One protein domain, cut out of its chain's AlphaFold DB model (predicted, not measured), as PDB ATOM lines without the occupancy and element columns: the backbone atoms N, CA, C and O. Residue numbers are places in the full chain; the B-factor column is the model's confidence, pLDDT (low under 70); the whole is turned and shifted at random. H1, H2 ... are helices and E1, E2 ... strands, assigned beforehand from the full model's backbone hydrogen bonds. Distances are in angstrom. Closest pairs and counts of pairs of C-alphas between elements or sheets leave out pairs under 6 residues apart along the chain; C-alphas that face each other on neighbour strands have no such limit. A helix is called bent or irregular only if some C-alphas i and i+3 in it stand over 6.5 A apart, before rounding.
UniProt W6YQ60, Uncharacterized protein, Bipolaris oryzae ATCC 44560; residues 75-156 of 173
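AT A GLANCE: This is residues 75 to 156 of the 173 residues of an uncharacterized protein of Bipolaris oryzae ATCC 44560 (UniProt W6YQ60). A narrow sheet of three antiparallel strands has one long, kinked helix, H1, lying slantwise over one face, while the other face has no named helix. Before the sheet, residues 75 to 92 make a long unnamed stretch that loops out beyond the end where E1 begins, and the link of residues 138 to 147 turns round at the opposite end. The printed part has 82 residues with one named helix and three named strands, in the order E1, E2, H1, E3 along the chain; across the sheet the order is E2, E1, E3. The class is mixed, helices and strands, and the whole is loose, with a radius of gyration of the C-alphas of 15.0 A and spans of 49 by 22 by 17 A.

IN THESE COORDINATES: Start at Ala 75 and pass through residues 75 to 92, a long stretch of 18 residues with no named element. Find C-alpha 93 at (15.805, -40.284, -23.413); there strand E1, residues 93 to 101, begins and runs 26.8 A. After a tight link, E2, residues 104 to 114, runs 26.8 A back, and the two form a hairpin. Another tight link leads to H1, residues 118 to 137, 25.1 A long, which begins at C-alpha 118 at (22.666, -39.209, -29.807). Look near residue 125 for its kink of 47 degrees; H1 is irregular, with C-alphas 124 and 127 7.2 A apart. A short link then brings you to E3, residues 148 to 154, 19.3 A long, ending at C-alpha 154 at (18.805, -37.722, -19.317).

HOW THE PARTS SIT: Begin with the inner strand E1, antiparallel to both edge strands. Beside E2, at 165 degrees, you will find N 95 and O 111 2.8 A apart, within hydrogen-bond range. Beside E3, at 164 degrees, N 96 and O 152 are also within range, at 2.8 A. The sheet is twisted, its C-alphas lying up to 4.4 A off the best plane. H1 is on the sheet in two layers, a helix on one face of a sheet, at a height over the sheet of 9.9 A. It lies over E2, E1 and E3 and runs slantwise to the strands, at 34 degrees to E1 on the local plane. The closest C-alphas of E2 and H1 are those of Ile 106 and Lys 137, 7.5 A apart. E2, H1 and E3 make a split strand-helix-strand unit, two strands running the same way with E1 between them, and its crossover is right-handed. In H1, 14 of 16 O i to N i+4 pairs are within hydrogen-bond range.

THE WHOLE: The outline is a rod, and the two C-alphas farthest apart, those of Thr 87 and Ser 141, are 50.4 A from each other. The printed part has no cut, and no link between named elements is long. In the B-factor column the mean pLDDT of the printed part is 82.2; look for values under 70 at residues 139 to 149, 151 and 153 to 156 of this model.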
ATOM      1  N   ALA A  75      16.286 -45.258 -40.518       90.50
ATOM      2  CA  ALA A  75      15.368 -45.606 -41.605       90.50
ATOM      3  C   ALA A  75      13.903 -45.747 -41.153       90.50
ATOM      4  O   ALA A  75      13.004 -45.657 -41.982       90.50
ATOM      5  N   GLU A  76      13.679 -45.971 -39.858       91.25
ATOM      6  CA  GLU A  76      12.359 -46.141 -39.242       91.25
ATOM      7  C   GLU A  76      11.915 -44.882 -38.486       91.25
ATOM      8  O   GLU A  76      10.785 -44.809 -38.008       91.25
ATOM      9  N   TRP A  77      12.795 -43.881 -38.381       92.31
ATOM     10  CA  TRP A  77      12.510 -42.652 -37.663       92.31
ATOM     11  C   TRP A  77      11.643 -41.694 -38.482       92.31
ATOM     12  O   TRP A  77      12.030 -41.206 -39.543       92.31
ATOM     13  N   ASP A  78      10.484 -41.394 -37.919       87.69
ATOM     14  CA  ASP A  78       9.566 -40.323 -38.282       87.69
ATOM     15  C   ASP A  78       9.585 -39.213 -37.214       87.69
ATOM     16  O   ASP A  78       9.391 -39.487 -36.026       87.69
ATOM     17  N   GLU A  79       9.810 -37.968 -37.648       83.75
ATOM     18  CA  GLU A  79       9.815 -36.755 -36.814       83.75
ATOM     19  C   GLU A  79       8.433 -36.459 -36.208       83.75
ATOM     20  O   GLU A  79       8.344 -35.859 -35.138       83.75
ATOM     21  N   TYR A  80       7.352 -36.877 -36.871       85.62
ATOM     22  CA  TYR A  80       5.981 -36.598 -36.432       85.62
ATOM     23  C   TYR A  80       5.376 -37.706 -35.565       85.62
ATOM     24  O   TYR A  80       4.236 -37.578 -35.113       85.62
ATOM     25  N   ASN A  81       6.118 -38.787 -35.330       85.56
ATOM     26  CA  ASN A  81       5.691 -39.884 -34.475       85.56
ATOM     27  C   ASN A  81       6.085 -39.603 -33.017       85.56
ATOM     28  O   ASN A  81       7.217 -39.219 -32.732       85.56
ATOM     29  N   SER A  82       5.146 -39.795 -32.090       80.38
ATOM     30  CA  SER A  82       5.373 -39.548 -30.665       80.38
ATOM     31  C   SER A  82       6.082 -40.702 -29.950       80.38
ATOM     32  O   SER A  82       6.569 -40.493 -28.847       80.38
ATOM     33  N   TYR A  83       6.144 -41.906 -30.539       84.00
ATOM     34  CA  TYR A  83       6.714 -43.123 -29.920       84.00
ATOM     35  C   TYR A  83       6.243 -43.360 -28.474       84.00
ATOM     36  O   TYR A  83       6.959 -43.921 -27.640       84.00
ATOM     37  N   GLU A  84       5.024 -42.907 -28.176       81.38
ATOM     38  CA  GLU A  84       4.398 -43.057 -26.870       81.38
ATOM     39  C   GLU A  84       3.741 -44.426 -26.800       81.38
ATOM     40  O   GLU A  84       2.627 -44.634 -27.280       81.38
ATOM     41  N   GLU A  85       4.475 -45.374 -26.230       82.19
ATOM     42  CA  GLU A  85       4.040 -46.755 -26.063       82.19
ATOM     43  C   GLU A  85       3.946 -47.111 -24.575       82.19
ATOM     44  O   GLU A  85       4.819 -46.727 -23.787       82.19
ATOM     45  N   ASP A  86       2.920 -47.892 -24.209       79.12
ATOM     46  CA  ASP A  86       2.711 -48.407 -22.844       79.12
ATOM     47  C   ASP A  86       3.845 -49.345 -22.398       79.12
ATOM     48  O   ASP A  86       4.160 -49.449 -21.215       79.12
ATOM     49  N   THR A  87       4.462 -50.053 -23.346       81.50
ATOM     50  CA  THR A  87       5.684 -50.838 -23.139       81.50
ATOM     51  C   THR A  87       6.727 -50.327 -24.127       81.50
ATOM     52  O   THR A  87       6.487 -50.445 -25.327       81.50
ATOM     53  N   PRO A  88       7.852 -49.746 -23.672       82.00
ATOM     54  CA  PRO A  88       8.835 -49.166 -24.578       82.00
ATOM     55  C   PRO A  88       9.456 -50.250 -25.464       82.00
ATOM     56  O   PRO A  88      10.068 -51.186 -24.958       82.00
ATOM     57  N   SER A  89       9.333 -50.106 -26.783       85.69
ATOM     58  CA  SER A  89      10.063 -50.929 -27.758       85.69
ATOM     59  C   SER A  89      11.493 -50.435 -28.021       85.69
ATOM     60  O   SER A  89      12.349 -51.208 -28.448       85.69
ATOM     61  N   HIS A  90      11.767 -49.160 -27.723       87.88
ATOM     62  CA  HIS A  90      13.044 -48.487 -27.974       87.88
ATOM     63  C   HIS A  90      13.508 -47.679 -26.759       87.88
ATOM     64  O   HIS A  90      12.714 -47.279 -25.904       87.88
ATOM     65  N   LEU A  91      14.811 -47.400 -26.698       89.62
ATOM     66  CA  LEU A  91      15.399 -46.576 -25.647       89.62
ATOM     67  C   LEU A  91      14.967 -45.111 -25.809       89.62
ATOM     68  O   LEU A  91      15.363 -44.451 -26.767       89.62
ATOM     69  N   ARG A  92      14.206 -44.600 -24.835       89.44
ATOM     70  CA  ARG A  92      13.761 -43.201 -24.767       89.44
ATOM     71  C   ARG A  92      14.611 -42.391 -23.798       89.44
ATOM     72  O   ARG A  92      14.873 -42.807 -22.668       89.44
ATOM     73  N   TYR A  93      15.024 -41.206 -24.228       89.25
ATOM     74  CA  TYR A  93      15.805 -40.284 -23.413       89.25
ATOM     75  C   TYR A  93      15.488 -38.828 -23.764       89.25
ATOM     76  O   TYR A  93      14.750 -38.529 -24.697       89.25
ATOM     77  N   SER A  94      16.010 -37.901 -22.975       89.31
ATOM     78  CA  SER A  94      15.923 -36.466 -23.208       89.31
ATOM     79  C   SER A  94      17.317 -35.876 -23.372       89.31
ATOM     80  O   SER A  94      18.269 -36.321 -22.733       89.31
ATOM     81  N   ILE A  95      17.436 -34.865 -24.224       90.00
ATOM     82  CA  ILE A  95      18.665 -34.109 -24.440       90.00
ATOM     83  C   ILE A  95      18.443 -32.699 -23.920       90.00
ATOM     84  O   ILE A  95      17.710 -31.920 -24.523       90.00
ATOM     85  N   GLU A  96      19.097 -32.348 -22.821       92.06
ATOM     86  CA  GLU A  96      19.207 -30.961 -22.387       92.06
ATOM     87  C   GLU A  96      20.407 -30.316 -23.083       92.06
ATOM     88  O   GLU A  96      21.513 -30.861 -23.089       92.06
ATOM     89  N   TRP A  97      20.202 -29.135 -23.659       91.81
ATOM     90  CA  TRP A  97      21.272 -28.396 -24.314       91.81
ATOM     91  C   TRP A  97      21.200 -26.904 -24.006       91.81
ATOM     92  O   TRP A  97      20.138 -26.330 -23.753       91.81
ATOM     93  N   LYS A  98      22.367 -26.256 -24.009       89.75
ATOM     94  CA  LYS A  98      22.500 -24.803 -23.853       89.75
ATOM     95  C   LYS A  98      23.532 -24.248 -24.827       89.75
ATOM     96  O   LYS A  98      24.538 -24.893 -25.106       89.75
ATOM     97  N   ILE A  99      23.290 -23.024 -25.280       88.75
ATOM     98  CA  ILE A  99      24.230 -22.237 -26.078       88.75
ATOM     99  C   ILE A  99      24.724 -21.101 -25.191       88.75
ATOM    100  O   ILE A  99      23.909 -20.332 -24.668       88.75
ATOM    101  N   ALA A 100      26.040 -20.993 -25.018       85.50
ATOM    102  CA  ALA A 100      26.667 -19.924 -24.257       85.50
ATOM    103  C   ALA A 100      27.628 -19.105 -25.126       85.50
ATOM    104  O   ALA A 100      28.298 -19.624 -26.010       85.50
ATOM    105  N   VAL A 101      27.670 -17.805 -24.851       82.94
ATOM    106  CA  VAL A 101      28.533 -16.813 -25.493       82.94
ATOM    107  C   VAL A 101      29.125 -15.949 -24.387       82.94
ATOM    108  O   VAL A 101      28.360 -15.409 -23.583       82.94
ATOM    109  N   ASN A 102      30.447 -15.789 -24.327       81.00
ATOM    110  CA  ASN A 102      31.134 -15.072 -23.243       81.00
ATOM    111  C   ASN A 102      30.680 -15.567 -21.856       81.00
ATOM    112  O   ASN A 102      30.255 -14.776 -21.004       81.00
ATOM    113  N   ASN A 103      30.639 -16.891 -21.680       79.25
ATOM    114  CA  ASN A 103      30.112 -17.587 -20.493       79.25
ATOM    115  C   ASN A 103      28.654 -17.246 -20.104       79.25
ATOM    116  O   ASN A 103      28.196 -17.614 -19.018       79.25
ATOM    117  N   ARG A 104      27.889 -16.564 -20.962       80.44
ATOM    118  CA  ARG A 104      26.476 -16.235 -20.730       80.44
ATOM    119  C   ARG A 104      25.594 -17.121 -21.594       80.44
ATOM    120  O   ARG A 104      25.722 -17.126 -22.814       80.44
ATOM    121  N   ALA A 105      24.671 -17.848 -20.967       85.50
ATOM    122  CA  ALA A 105      23.690 -18.648 -21.692       85.50
ATOM    123  C   ALA A 105      22.753 -17.732 -22.497       85.50
ATOM    124  O   ALA A 105      22.062 -16.888 -21.927       85.50
ATOM    125  N   ILE A 106      22.732 -17.911 -23.816       87.06
ATOM    126  CA  ILE A 106      21.859 -17.172 -24.739       87.06
ATOM    127  C   ILE A 106      20.642 -17.997 -25.175       87.06
ATOM    128  O   ILE A 106      19.631 -17.429 -25.603       87.06
ATOM    129  N   ALA A 107      20.726 -19.323 -25.043       88.94
ATOM    130  CA  ALA A 107      19.628 -20.257 -25.252       88.94
ATOM    131  C   ALA A 107      19.817 -21.510 -24.387       88.94
ATOM    132  O   ALA A 107      20.944 -21.912 -24.097       88.94
ATOM    133  N   LYS A 108      18.701 -22.116 -23.994       91.81
ATOM    134  CA  LYS A 108      18.625 -23.400 -23.300       91.81
ATOM    135  C   LYS A 108      17.314 -24.067 -23.699       91.81
ATOM    136  O   LYS A 108      16.299 -23.373 -23.744       91.81
ATOM    137  N   ASP A 109      17.342 -25.365 -23.961       91.81
ATOM    138  CA  ASP A 109      16.150 -26.147 -24.294       91.81
ATOM    139  C   ASP A 109      16.329 -27.618 -23.878       91.81
ATOM    140  O   ASP A 109      17.419 -28.035 -23.467       91.81
ATOM    141  N   ILE A 110      15.245 -28.387 -23.962       91.06
ATOM    142  CA  ILE A 110      15.221 -29.827 -23.702       91.06
ATOM    143  C   ILE A 110      14.457 -30.517 -24.834       91.06
ATOM    144  O   ILE A 110      13.266 -30.278 -25.007       91.06
ATOM    145  N   GLU A 111      15.122 -31.422 -25.550       91.62
ATOM    146  CA  GLU A 111      14.471 -32.348 -26.481       91.62
ATOM    147  C   GLU A 111      14.025 -33.578 -25.699       91.62
ATOM    148  O   GLU A 111      14.851 -34.246 -25.077       91.62
ATOM    149  N   GLN A 112      12.729 -33.858 -25.681       90.12
ATOM    150  CA  GLN A 112      12.177 -35.019 -24.987       90.12
ATOM    151  C   GLN A 112      11.943 -36.164 -25.972       90.12
ATOM    152  O   GLN A 112      11.942 -35.953 -27.183       90.12
ATOM    153  N   ASP A 113      11.791 -37.369 -25.427       88.12
ATOM    154  CA  ASP A 113      11.328 -38.557 -26.154       88.12
ATOM    155  C   ASP A 113      12.178 -38.895 -27.389       88.12
ATOM    156  O   ASP A 113      11.714 -39.396 -28.411       88.12
ATOM    157  N   VAL A 114      13.483 -38.642 -27.268       90.88
ATOM    158  CA  VAL A 114      14.462 -38.975 -28.292       90.88
ATOM    159  C   VAL A 114      14.695 -40.482 -28.276       90.88
ATOM    160  O   VAL A 114      15.028 -41.062 -27.242       90.88
ATOM    161  N   VAL A 115      14.540 -41.098 -29.447       92.75
ATOM    162  CA  VAL A 115      14.702 -42.548 -29.668       92.75
ATOM    163  C   VAL A 115      15.908 -42.897 -30.543       92.75
ATOM    164  O   VAL A 115      16.352 -44.043 -30.578       92.75
ATOM    165  N   LEU A 116      16.473 -41.913 -31.245       94.06
ATOM    166  CA  LEU A 116      17.659 -42.080 -32.086       94.06
ATOM    167  C   LEU A 116      18.938 -42.147 -31.254       94.06
ATOM    168  O   LEU A 116      19.016 -41.554 -30.186       94.06
ATOM    169  N   ALA A 117      20.003 -42.749 -31.782       92.88
ATOM    170  CA  ALA A 117      21.329 -42.608 -31.177       92.88
ATOM    171  C   ALA A 117      21.742 -41.114 -31.096       92.88
ATOM    172  O   ALA A 117      21.539 -40.392 -32.079       92.88
ATOM    173  N   PRO A 118      22.372 -40.636 -30.000       91.75
ATOM    174  CA  PRO A 118      22.666 -39.209 -29.807       91.75
ATOM    175  C   PRO A 118      23.430 -38.554 -30.963       91.75
ATOM    176  O   PRO A 118      23.078 -37.461 -31.401       91.75
ATOM    177  N   ALA A 119      24.433 -39.243 -31.518       90.81
ATOM    178  CA  ALA A 119      25.201 -38.744 -32.661       90.81
ATOM    179  C   ALA A 119      24.336 -38.564 -33.925       90.81
ATOM    180  O   ALA A 119      24.527 -37.616 -34.687       90.81
ATOM    181  N   MET A 120      23.364 -39.455 -34.134       93.75
ATOM    182  CA  MET A 120      22.441 -39.372 -35.266       93.75
ATOM    183  C   MET A 120      21.434 -38.243 -35.080       93.75
ATOM    184  O   MET A 120      21.245 -37.452 -36.003       93.75
ATOM    185  N   TYR A 121      20.845 -38.122 -33.888       94.06
ATOM    186  CA  TYR A 121      19.921 -37.032 -33.574       94.06
ATOM    187  C   TYR A 121      20.598 -35.657 -33.685       94.06
ATOM    188  O   TYR A 121      20.032 -34.724 -34.260       94.06
ATOM    189  N   TRP A 122      21.851 -35.551 -33.216       92.50
ATOM    190  CA  TRP A 122      22.665 -34.347 -33.380       92.50
ATOM    191  C   TRP A 122      22.777 -33.932 -34.847       92.50
ATOM    192  O   TRP A 122      22.412 -32.813 -35.203       92.50
ATOM    193  N   ARG A 123      23.236 -34.857 -35.699       91.38
ATOM    194  CA  ARG A 123      23.511 -34.591 -37.115       91.38
ATOM    195  C   ARG A 123      22.256 -34.265 -37.921       91.38
ATOM    196  O   ARG A 123      22.318 -33.446 -38.829       91.38
ATOM    197  N   MET A 124      21.141 -34.931 -37.627       90.25
ATOM    198  CA  MET A 124      19.923 -34.810 -38.433       90.25
ATOM    199  C   MET A 124      19.057 -33.614 -38.043       90.25
ATOM    200  O   MET A 124      18.412 -33.035 -38.913       90.25
ATOM    201  N   TYR A 125      19.027 -33.249 -36.758       90.25
ATOM    202  CA  TYR A 125      18.045 -32.295 -36.244       90.25
ATOM    203  C   TYR A 125      18.670 -31.202 -35.378       90.25
ATOM    204  O   TYR A 125      18.545 -30.009 -35.675       90.25
ATOM    205  N   LEU A 126      19.362 -31.597 -34.305       92.12
ATOM    206  CA  LEU A 126      19.732 -30.654 -33.253       92.12
ATOM    207  C   LEU A 126      20.762 -29.621 -33.727       92.12
ATOM    208  O   LEU A 126      20.640 -28.446 -33.384       92.12
ATOM    209  N   GLN A 127      21.717 -30.020 -34.573       91.88
ATOM    210  CA  GLN A 127      22.724 -29.109 -35.119       91.88
ATOM    211  C   GLN A 127      22.078 -27.938 -35.878       91.88
ATOM    212  O   GLN A 127      22.351 -26.777 -35.576       91.88
ATOM    213  N   ALA A 128      21.161 -28.222 -36.807       91.50
ATOM    214  CA  ALA A 128      20.485 -27.186 -37.589       91.50
ATOM    215  C   ALA A 128      19.605 -26.274 -36.711       91.50
ATOM    216  O   ALA A 128      19.519 -25.064 -36.948       91.50
ATOM    217  N   LYS A 129      18.963 -26.830 -35.670       91.38
ATOM    218  CA  LYS A 129      18.188 -26.054 -34.686       91.38
ATOM    219  C   LYS A 129      19.093 -25.083 -33.917       91.38
ATOM    220  O   LYS A 129      18.736 -23.910 -33.777       91.38
ATOM    221  N   VAL A 130      20.262 -25.546 -33.474       90.75
ATOM    222  CA  VAL A 130      21.274 -24.745 -32.766       90.75
ATOM    223  C   VAL A 130      21.832 -23.636 -33.662       90.75
ATOM    224  O   VAL A 130      21.792 -22.471 -33.271       90.75
ATOM    225  N   GLU A 131      22.265 -23.952 -34.882       89.62
ATOM    226  CA  GLU A 131      22.801 -22.975 -35.846       89.62
ATOM    227  C   GLU A 131      21.781 -21.874 -36.165       89.62
ATOM    228  O   GLU A 131      22.077 -20.682 -36.065       89.62
ATOM    229  N   LYS A 132      20.523 -22.252 -36.423       90.62
ATOM    230  CA  LYS A 132      19.430 -21.297 -36.654       90.62
ATOM    231  C   LYS A 132      19.186 -20.376 -35.458       90.62
ATOM    232  O   LYS A 132      18.726 -19.246 -35.635       90.62
ATOM    233  N   LEU A 133      19.411 -20.849 -34.233       89.38
ATOM    234  CA  LEU A 133      19.283 -20.024 -33.034       89.38
ATOM    235  C   LEU A 133      20.464 -19.077 -32.864       89.38
ATOM    236  O   LEU A 133      20.239 -17.925 -32.488       89.38
ATOM    237  N   ILE A 134      21.676 -19.524 -33.188       86.25
ATOM    238  CA  ILE A 134      22.869 -18.675 -33.216       86.25
ATOM    239  C   ILE A 134      22.658 -17.538 -34.219       86.25
ATOM    240  O   ILE A 134      22.716 -16.378 -33.823       86.25
ATOM    241  N   ASP A 135      22.265 -17.847 -35.456       86.12
ATOM    242  CA  ASP A 135      22.012 -16.851 -36.510       86.12
ATOM    243  C   ASP A 135      20.938 -15.819 -36.131       86.12
ATOM    244  O   ASP A 135      20.989 -14.659 -36.540       86.12
ATOM    245  N   LYS A 136      19.934 -16.232 -35.348       84.88
ATOM    246  CA  LYS A 136      18.870 -15.337 -34.866       84.88
ATOM    247  C   LYS A 136      19.313 -14.449 -33.709       84.88
ATOM    248  O   LYS A 136      18.798 -13.342 -33.565       84.88
ATOM    249  N   LYS A 137      20.155 -14.970 -32.817       79.12
ATOM    250  CA  LYS A 137      20.537 -14.304 -31.562       79.12
ATOM    251  C   LYS A 137      21.788 -13.454 -31.716       79.12
ATOM    252  O   LYS A 137      21.949 -12.495 -30.962       79.12
ATOM    253  N   LEU A 138      22.640 -13.793 -32.674       75.06
ATOM    254  CA  LEU A 138      23.920 -13.160 -32.892       75.06
ATOM    255  C   LEU A 138      23.908 -12.426 -34.244       75.06
ATOM    256  O   LEU A 138      23.813 -13.067 -35.290       75.06
ATOM    257  N   PRO A 139      23.964 -11.083 -34.272       64.69
ATOM    258  CA  PRO A 139      24.049 -10.363 -35.534       64.69
ATOM    259  C   PRO A 139      25.343 -10.744 -36.269       64.69
ATOM    260  O   PRO A 139      26.408 -10.804 -35.658       64.69
ATOM    261  N   ARG A 140      25.271 -10.924 -37.598       59.84
ATOM    262  CA  ARG A 140      26.393 -11.304 -38.496       59.84
ATOM    263  C   ARG A 140      27.674 -10.460 -38.366       59.84
ATOM    264  O   ARG A 140      28.685 -10.814 -38.958       59.84
ATOM    265  N   SER A 141      27.635  -9.338 -37.650       54.53
ATOM    266  CA  SER A 141      28.764  -8.430 -37.440       54.53
ATOM    267  C   SER A 141      29.502  -8.625 -36.115       54.53
ATOM    268  O   SER A 141      30.506  -7.951 -35.895       54.53
ATOM    269  N   SER A 142      29.015  -9.463 -35.199       55.22
ATOM    270  CA  SER A 142      29.706  -9.677 -33.931       55.22
ATOM    271  C   SER A 142      30.662 -10.859 -34.066       55.22
ATOM    272  O   SER A 142      30.226 -12.005 -34.126       55.22
ATOM    273  N   HIS A 143      31.963 -10.562 -34.109       53.00
ATOM    274  CA  HIS A 143      33.031 -11.513 -33.789       53.00
ATOM    275  C   HIS A 143      32.821 -11.978 -32.347       53.00
ATOM    276  O   HIS A 143      33.317 -11.372 -31.402       53.00
ATOM    277  N   VAL A 144      31.979 -12.982 -32.176       57.22
ATOM    278  CA  VAL A 144      31.652 -13.551 -30.883       57.22
ATOM    279  C   VAL A 144      32.005 -15.016 -30.975       57.22
ATOM    280  O   VAL A 144      31.425 -15.767 -31.755       57.22
ATOM    281  N   GLU A 145      33.031 -15.362 -30.215       61.38
ATOM    282  CA  GLU A 145      33.521 -16.716 -30.062       61.38
ATOM    283  C   GLU A 145      32.469 -17.500 -29.271       61.38
ATOM    284  O   GLU A 145      31.991 -17.065 -28.218       61.38
ATOM    285  N   LEU A 146      31.994 -18.598 -29.854       60.38
ATOM    286  CA  LEU A 146      31.060 -19.485 -29.180       60.38
ATOM    287  C   LEU A 146      31.890 -20.358 -28.243       60.38
ATOM    288  O   LEU A 146      32.548 -21.288 -28.696       60.38
ATOM    289  N   ASP A 147      31.895 -20.003 -26.960       58.81
ATOM    290  CA  ASP A 147      32.803 -20.620 -25.989       58.81
ATOM    291  C   ASP A 147      32.487 -22.100 -25.742       58.81
ATOM    292  O   ASP A 147      33.399 -22.878 -25.477       58.81
ATOM    293  N   ASP A 148      31.204 -22.493 -25.760       62.28
ATOM    294  CA  ASP A 148      30.809 -23.838 -25.328       62.28
ATOM    295  C   ASP A 148      29.398 -24.256 -25.793       62.28
ATOM    296  O   ASP A 148      28.433 -23.480 -25.712       62.28
ATOM    297  N   ILE A 149      29.265 -25.521 -26.216       67.88
ATOM    298  CA  ILE A 149      27.987 -26.226 -26.398       67.88
ATOM    299  C   ILE A 149      27.989 -27.419 -25.448       67.88
ATOM    300  O   ILE A 149      28.720 -28.387 -25.637       67.88
ATOM    301  N   SER A 150      27.104 -27.381 -24.455       71.62
ATOM    302  CA  SER A 150      26.935 -28.481 -23.508       71.62
ATOM    303  C   SER A 150      25.687 -29.282 -23.865       71.62
ATOM    304  O   SER A 150      24.600 -28.710 -23.973       71.62
ATOM    305  N   VAL A 151      25.863 -30.594 -24.040       65.62
ATOM    306  CA  VAL A 151      24.805 -31.569 -24.332       65.62
ATOM    307  C   VAL A 151      24.757 -32.573 -23.179       65.62
ATOM    308  O   VAL A 151      25.735 -33.276 -22.927       65.62
ATOM    309  N   ILE A 152      23.636 -32.626 -22.462       70.81
ATOM    310  CA  ILE A 152      23.398 -33.543 -21.340       70.81
ATOM    311  C   ILE A 152      22.288 -34.510 -21.745       70.81
ATOM    312  O   ILE A 152      21.238 -34.093 -22.224       70.81
ATOM    313  N   VAL A 153      22.517 -35.808 -21.544       65.44
ATOM    314  CA  VAL A 153      21.558 -36.869 -21.874       65.44
ATOM    315  C   VAL A 153      20.937 -37.416 -20.586       65.44
ATOM    316  O   VAL A 153      21.641 -37.951 -19.731       65.44
ATOM    317  N   LEU A 154      19.617 -37.282 -20.456       66.81
ATOM    318  CA  LEU A 154      18.805 -37.722 -19.317       66.81
ATOM    319  C   LEU A 154      17.954 -38.921 -19.744       66.81
ATOM    320  O   LEU A 154      17.314 -38.869 -20.786       66.81
ATOM    321  N   VAL A 155      17.890 -39.992 -18.958       58.12
ATOM    322  CA  VAL A 155      17.037 -41.160 -19.264       58.12
ATOM    323  C   VAL A 155      15.892 -41.153 -18.263       58.12
ATOM    324  O   VAL A 155      16.143 -41.273 -17.067       58.12
ATOM    325  N   LYS A 156      14.656 -40.969 -18.745       53.25
ATOM    326  CA  LYS A 156      13.481 -40.735 -17.890       53.25
ATOM    327  C   LYS A 156      12.902 -42.000 -17.244       53.25
ATOM    328  O   LYS A 156      12.187 -41.868 -16.260       53.25
TER     329      LYS A 156